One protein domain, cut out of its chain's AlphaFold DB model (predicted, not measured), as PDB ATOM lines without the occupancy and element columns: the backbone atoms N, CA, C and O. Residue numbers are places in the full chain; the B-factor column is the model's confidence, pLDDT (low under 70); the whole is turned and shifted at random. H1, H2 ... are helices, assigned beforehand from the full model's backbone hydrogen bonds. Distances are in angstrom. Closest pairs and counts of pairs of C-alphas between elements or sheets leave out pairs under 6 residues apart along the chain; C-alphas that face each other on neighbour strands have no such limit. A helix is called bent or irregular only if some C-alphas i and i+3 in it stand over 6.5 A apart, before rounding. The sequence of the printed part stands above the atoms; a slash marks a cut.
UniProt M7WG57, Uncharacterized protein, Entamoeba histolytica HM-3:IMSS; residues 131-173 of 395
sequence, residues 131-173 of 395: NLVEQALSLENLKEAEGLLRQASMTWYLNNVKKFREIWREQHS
ATOM      1  N   ASN A 131     148.987 159.812 179.714       78.56
ATOM      2  CA  ASN A 131     148.535 161.021 179.010       78.56
ATOM      3  C   ASN A 131     148.325 160.793 177.504       78.56
ATOM      4  O   ASN A 131     147.399 161.335 176.910       78.56
ATOM      5  N   LEU A 132     149.180 159.978 176.873       79.00
ATOM      6  CA  LEU A 132     149.066 159.674 175.446       79.00
ATOM      7  C   LEU A 132     147.896 158.719 175.173       79.00
ATOM      8  O   LEU A 132     147.231 158.830 174.146       79.00
ATOM      9  N   VAL A 133     147.637 157.793 176.100       80.38
ATOM     10  CA  VAL A 133     146.477 156.895 176.039       80.38
ATOM     11  C   VAL A 133     145.186 157.686 176.217       80.38
ATOM     12  O   VAL A 133     144.270 157.502 175.428       80.38
ATOM     13  N   GLU A 134     145.123 158.604 177.181       80.25
ATOM     14  CA  GLU A 134     143.976 159.499 177.384       80.25
ATOM     15  C   GLU A 134     143.731 160.394 176.165       80.25
ATOM     16  O   GLU A 134     142.601 160.512 175.691       80.25
ATOM     17  N   GLN A 135     144.797 160.957 175.590       81.31
ATOM     18  CA  GLN A 135     144.702 161.716 174.347       81.31
ATOM     19  C   GLN A 135     144.154 160.850 173.206       81.31
ATOM     20  O   GLN A 135     143.247 161.285 172.499       81.31
ATOM     21  N   ALA A 136     144.659 159.624 173.036       81.81
ATOM     22  CA  ALA A 136     144.163 158.696 172.022       81.81
ATOM     23  C   ALA A 136     142.693 158.322 172.256       81.81
ATOM     24  O   ALA A 136     141.916 158.275 171.307       81.81
ATOM     25  N   LEU A 137     142.306 158.095 173.512       79.19
ATOM     26  CA  LEU A 137     140.932 157.799 173.897       79.19
ATOM     27  C   LEU A 137     139.987 158.954 173.564       79.19
ATOM     28  O   LEU A 137     138.893 158.694 173.096       79.19
ATOM     29  N   SER A 138     140.418 160.211 173.696       77.88
ATOM     30  CA  SER A 138     139.593 161.385 173.365       77.88
ATOM     31  C   SER A 138     139.296 161.581 171.863       77.88
ATOM     32  O   SER A 138     138.488 162.443 171.498       77.88
ATOM     33  N   LEU A 139     139.957 160.830 170.971       76.62
ATOM     34  CA  LEU A 139     139.774 160.952 169.522       76.62
ATOM     35  C   LEU A 139     138.506 160.229 169.053       76.62
ATOM     36  O   LEU A 139     138.326 159.043 169.298       76.62
ATOM     37  N   GLU A 140     137.671 160.922 168.276       71.69
ATOM     38  CA  GLU A 140     136.374 160.400 167.810       71.69
ATOM     39  C   GLU A 140     136.484 159.329 166.714       71.69
ATOM     40  O   GLU A 140     135.521 158.610 166.455       71.69
ATOM     41  N   ASN A 141     137.644 159.204 166.062       76.81
ATOM     42  CA  ASN A 141     137.896 158.184 165.051       76.81
ATOM     43  C   ASN A 141     138.865 157.122 165.586       76.81
ATOM     44  O   ASN A 141     140.030 157.415 165.855       76.81
ATOM     45  N   LEU A 142     138.403 155.871 165.662       78.69
ATOM     46  CA  LEU A 142     139.204 154.758 166.179       78.69
ATOM     47  C   LEU A 142     140.506 154.539 165.393       78.69
ATOM     48  O   LEU A 142     141.534 154.227 165.987       78.69
ATOM     49  N   LYS A 143     140.500 154.724 164.066       78.44
ATOM     50  CA  LYS A 143     141.718 154.545 163.262       78.44
ATOM     51  C   LYS A 143     142.769 155.590 163.622       78.44
ATOM     52  O   LYS A 143     143.932 155.230 163.753       78.44
ATOM     53  N   GLU A 144     142.375 156.850 163.812       78.62
ATOM     54  CA  GLU A 144     143.287 157.910 164.274       78.62
ATOM     55  C   GLU A 144     143.855 157.604 165.660       78.62
ATOM     56  O   GLU A 144     145.063 157.701 165.874       78.62
ATOM     57  N   ALA A 145     142.989 157.170 166.576       82.62
ATOM     58  CA  ALA A 145     143.364 156.797 167.932       82.62
ATOM     59  C   ALA A 145     144.410 155.669 167.955       82.62
ATOM     60  O   ALA A 145     145.452 155.770 168.608       82.62
ATOM     61  N   GLU A 146     144.182 154.616 167.169       82.81
ATOM     62  CA  GLU A 146     145.127 153.513 167.003       82.81
ATOM     63  C   GLU A 146     146.417 153.940 166.300       82.81
ATOM     64  O   GLU A 146     147.498 153.468 166.653       82.81
ATOM     65  N   GLY A 147     146.319 154.818 165.301       78.06
ATOM     66  CA  GLY A 147     147.462 155.326 164.553       78.06
ATOM     67  C   GLY A 147     148.432 156.117 165.423       78.06
ATOM     68  O   GLY A 147     149.640 155.895 165.334       78.06
ATOM     69  N   LEU A 148     147.910 156.957 166.320       81.38
ATOM     70  CA  LEU A 148     148.700 157.731 167.278       81.38
ATOM     71  C   LEU A 148     149.506 156.814 168.213       81.38
ATOM     72  O   LEU A 148     150.714 156.993 168.385       81.38
ATOM     73  N   LEU A 149     148.871 155.772 168.753       82.31
ATOM     74  CA  LEU A 149     149.526 154.801 169.639       82.31
ATOM     75  C   LEU A 149     150.547 153.931 168.896       82.31
ATOM     76  O   LEU A 149     151.627 153.642 169.418       82.31
ATOM     77  N   ARG A 150     150.232 153.543 167.657       82.19
ATOM     78  CA  ARG A 150     151.123 152.770 166.784       82.19
ATOM     79  C   ARG A 150     152.379 153.556 166.411       82.19
ATOM     80  O   ARG A 150     153.460 152.973 166.371       82.19
ATOM     81  N   GLN A 151     152.234 154.856 166.154       78.81
ATOM     82  CA  GLN A 151     153.344 155.753 165.837       78.81
ATOM     83  C   GLN A 151     154.270 155.940 167.042       78.81
ATOM     84  O   GLN A 151     155.486 155.855 166.880       78.81
ATOM     85  N   ALA A 152     153.695 156.087 168.239       81.62
ATOM     86  CA  ALA A 152     154.449 156.203 169.481       81.62
ATOM     87  C   ALA A 152     155.253 154.937 169.810       81.62
ATOM     88  O   ALA A 152     156.459 155.018 170.054       81.62
ATOM     89  N   SER A 153     154.605 153.766 169.796       82.12
ATOM     90  CA  SER A 153     155.275 152.480 169.996       82.12
ATOM     91  C   SER A 153     154.436 151.303 169.480       82.12
ATOM     92  O   SER A 153     153.454 150.894 170.108       82.12
ATOM     93  N   MET A 154     154.930 150.645 168.428       81.75
ATOM     94  CA  MET A 154     154.339 149.419 167.880       81.75
ATOM     95  C   MET A 154     154.243 148.284 168.913       81.75
ATOM     96  O   MET A 154     153.223 147.606 168.983       81.75
ATOM     97  N   THR A 155     155.270 148.093 169.747       81.25
ATOM     98  CA  THR A 155     155.299 147.018 170.757       81.25
ATOM     99  C   THR A 155     154.180 147.180 171.782       81.25
ATOM    100  O   THR A 155     153.408 146.253 172.016       81.25
ATOM    101  N   TRP A 156     154.051 148.376 172.364       86.25
ATOM    102  CA  TRP A 156     152.942 148.695 173.267       86.25
ATOM    103  C   TRP A 156     151.586 148.491 172.585       86.25
ATOM    104  O   TRP A 156     150.710 147.859 173.171       86.25
ATOM    105  N   TYR A 157     151.431 148.979 171.349       80.62
ATOM    106  CA  TYR A 157     150.188 148.856 170.591       80.62
ATOM    107  C   TYR A 157     149.775 147.391 170.410       80.62
ATOM    108  O   TYR A 157     148.664 147.032 170.785       80.62
ATOM    109  N   LEU A 158     150.669 146.522 169.930       80.00
ATOM    110  CA  LEU A 158     150.364 145.098 169.734       80.00
ATOM    111  C   LEU A 158     149.933 144.401 171.033       80.00
ATOM    112  O   LEU A 158     149.030 143.569 171.006       80.00
ATOM    113  N   ASN A 159     150.520 144.788 172.168       80.88
ATOM    114  CA  ASN A 159     150.209 144.193 173.467       80.88
ATOM    115  C   ASN A 159     148.910 144.732 174.100       80.88
ATOM    116  O   ASN A 159     148.290 144.029 174.892       80.88
ATOM    117  N   ASN A 160     148.491 145.963 173.776       81.50
ATOM    118  CA  ASN A 160     147.404 146.662 174.481       81.50
ATOM    119  C   ASN A 160     146.203 147.040 173.596       81.50
ATOM    120  O   ASN A 160     145.175 147.460 174.126       81.50
ATOM    121  N   VAL A 161     146.282 146.874 172.269       81.62
ATOM    122  CA  VAL A 161     145.244 147.317 171.317       81.62
ATOM    123  C   VAL A 161     143.866 146.736 171.620       81.62
ATOM    124  O   VAL A 161     142.870 147.438 171.486       81.62
ATOM    125  N   LYS A 162     143.782 145.474 172.062       73.81
ATOM    126  CA  LYS A 162     142.495 144.838 172.376       73.81
ATOM    127  C   LYS A 162     141.784 145.571 173.518       73.81
ATOM    128  O   LYS A 162     140.640 145.979 173.347       73.81
ATOM    129  N   LYS A 163     142.502 145.801 174.622       76.56
ATOM    130  CA  LYS A 163     142.003 146.534 175.792       76.56
ATOM    131  C   LYS A 163     141.724 148.002 175.458       76.56
ATOM    132  O   LYS A 163     140.709 148.546 175.864       76.56
ATOM    133  N   PHE A 164     142.585 148.634 174.661       80.50
ATOM    134  CA  PHE A 164     142.365 150.001 174.193       80.50
ATOM    135  C   PHE A 164     141.075 150.135 173.369       80.50
ATOM    136  O   PHE A 164     140.285 151.036 173.621       80.50
ATOM    137  N   ARG A 165     140.830 149.227 172.413       77.75
ATOM    138  CA  ARG A 165     139.603 149.207 171.596       77.75
ATOM    139  C   ARG A 165     138.345 149.023 172.431       77.75
ATOM    140  O   ARG A 165     137.297 149.522 172.051       77.75
ATOM    141  N   GLU A 166     138.419 148.243 173.499       71.19
ATOM    142  CA  GLU A 166     137.315 148.032 174.435       71.19
ATOM    143  C   GLU A 166     136.974 149.331 175.169       71.19
ATOM    144  O   GLU A 166     135.885 149.854 174.966       71.19
ATOM    145  N   ILE A 167     137.955 149.947 175.834       74.75
ATOM    146  CA  ILE A 167     137.783 151.229 176.543       74.75
ATOM    147  C   ILE A 167     137.341 152.347 175.583       74.75
ATOM    148  O   ILE A 167     136.456 153.142 175.893       74.75
ATOM    149  N   TRP A 168     137.930 152.413 174.385       79.12
ATOM    150  CA  TRP A 168     137.539 153.395 173.373       79.12
ATOM    151  C   TRP A 168     136.081 153.199 172.943       79.12
ATOM    152  O   TRP A 168     135.333 154.174 172.853       79.12
ATOM    153  N   ARG A 169     135.660 151.945 172.710       70.69
ATOM    154  CA  ARG A 169     134.276 151.603 172.355       70.69
ATOM    155  C   ARG A 169     133.305 151.925 173.483       70.69
ATOM    156  O   ARG A 169     132.232 152.416 173.172       70.69
ATOM    157  N   GLU A 170     133.672 151.704 174.740       66.94
ATOM    158  CA  GLU A 170     132.860 152.088 175.900       66.94
ATOM    159  C   GLU A 170     132.653 153.608 175.946       66.94
ATOM    160  O   GLU A 170     131.515 154.076 175.969       66.94
ATOM    161  N   GLN A 171     133.731 154.391 175.838       69.94
ATOM    162  CA  GLN A 171     133.665 155.859 175.871       69.94
ATOM    163  C   GLN A 171     132.937 156.470 174.663       69.94
ATOM    164  O   GLN A 171     132.319 157.530 174.771       69.94
ATOM    165  N   HIS A 172     132.997 155.809 173.504       64.94
ATOM    166  CA  HIS A 172     132.381 156.263 172.252       64.94
ATOM    167  C   HIS A 172     131.110 155.480 171.893       64.94
ATOM    168  O   HIS A 172     130.578 155.642 170.793       64.94
ATOM    169  N   SER A 173     130.593 154.663 172.815       55.66
ATOM    170  CA  SER A 173     129.412 153.803 172.634       55.66
ATOM    171  C   SER A 173     128.175 154.602 172.212       55.66
ATOM    172  O   SER A 173     127.419 154.182 171.336       55.66
TER     173      SER A 173
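What this domain is: This is residues 131 to 173 of the 395 residues of an uncharacterized protein of Entamoeba histolytica HM-3:IMSS (UniProt M7WG57). Two helices, H2 and the longer H3, fold back on each other as a helical hairpin, and the short first helix H1 packs on both, so that the centres of the three make a triangle. H1 folds back along H2 at a shallow angle but stands steeply to H3, whose kinked length makes the longest axis. The printed part has 43 residues with three named helices, in the order H1, H2, H3, and no named strand; its class is all helix. It is compact, with a radius of gyration of the C-alphas of 9.2 A, and the C-alphas span 27 by 18 by 16 A.

Where its parts are: H1 is residues 131 to 137, 9.7 A from first to last C-alpha, and begins with C-alpha 131 at (148.535, 161.021, 179.010). H2 is residues 142 to 152, 15.7 A long, with C-alpha 142 at (139.204, 154.758, 166.179). H3 is residues 154 to 171, 23.1 A long, and ends with C-alpha 171 at (133.665, 155.859, 175.871). H3 has a kink of 67 degrees near residue 161 and is irregular: C-alphas 159 and 162 are 7.8 A apart, against about 5 A in a regular helix, and its line is a rough one.

How they stand to each other: H1 and H2 are a helical hairpin and touch, with their closest C-alphas, those of Ala 136 and Ala 145, 4.6 A apart. Their lines stand at a shallow tilt of 25 degrees, opposite ways. H2 and H3 are a second helical hairpin and touch; their closest C-alphas are those of Arg 150 and Tyr 157, 5.5 A apart. They run opposite ways at a shallow tilt of 30 degrees. H1 also touches H3, which meets it with residues 164 to 171 alone; the closest C-alphas, those of Leu 137 and Trp 168, are 5.6 A apart. These two run the same way at a steep tilt of 55 degrees. Every O i to N i+4 pair is within hydrogen-bond range in H1 and H2, and 12 of 14 are in H3.

The domain as a whole: The two C-alphas farthest apart are those of Thr 155 and Ser 173, at 26.8 A. The printed part runs from residue 131 to residue 173 without a cut. The links from H1 to H2, of 4 residues, and from H2 to H3, of 1 residue, are tight, and no link is long. The mean pLDDT of the printed part is 77.8, and the model's confidence is low, under 70, at residues 170 to 173.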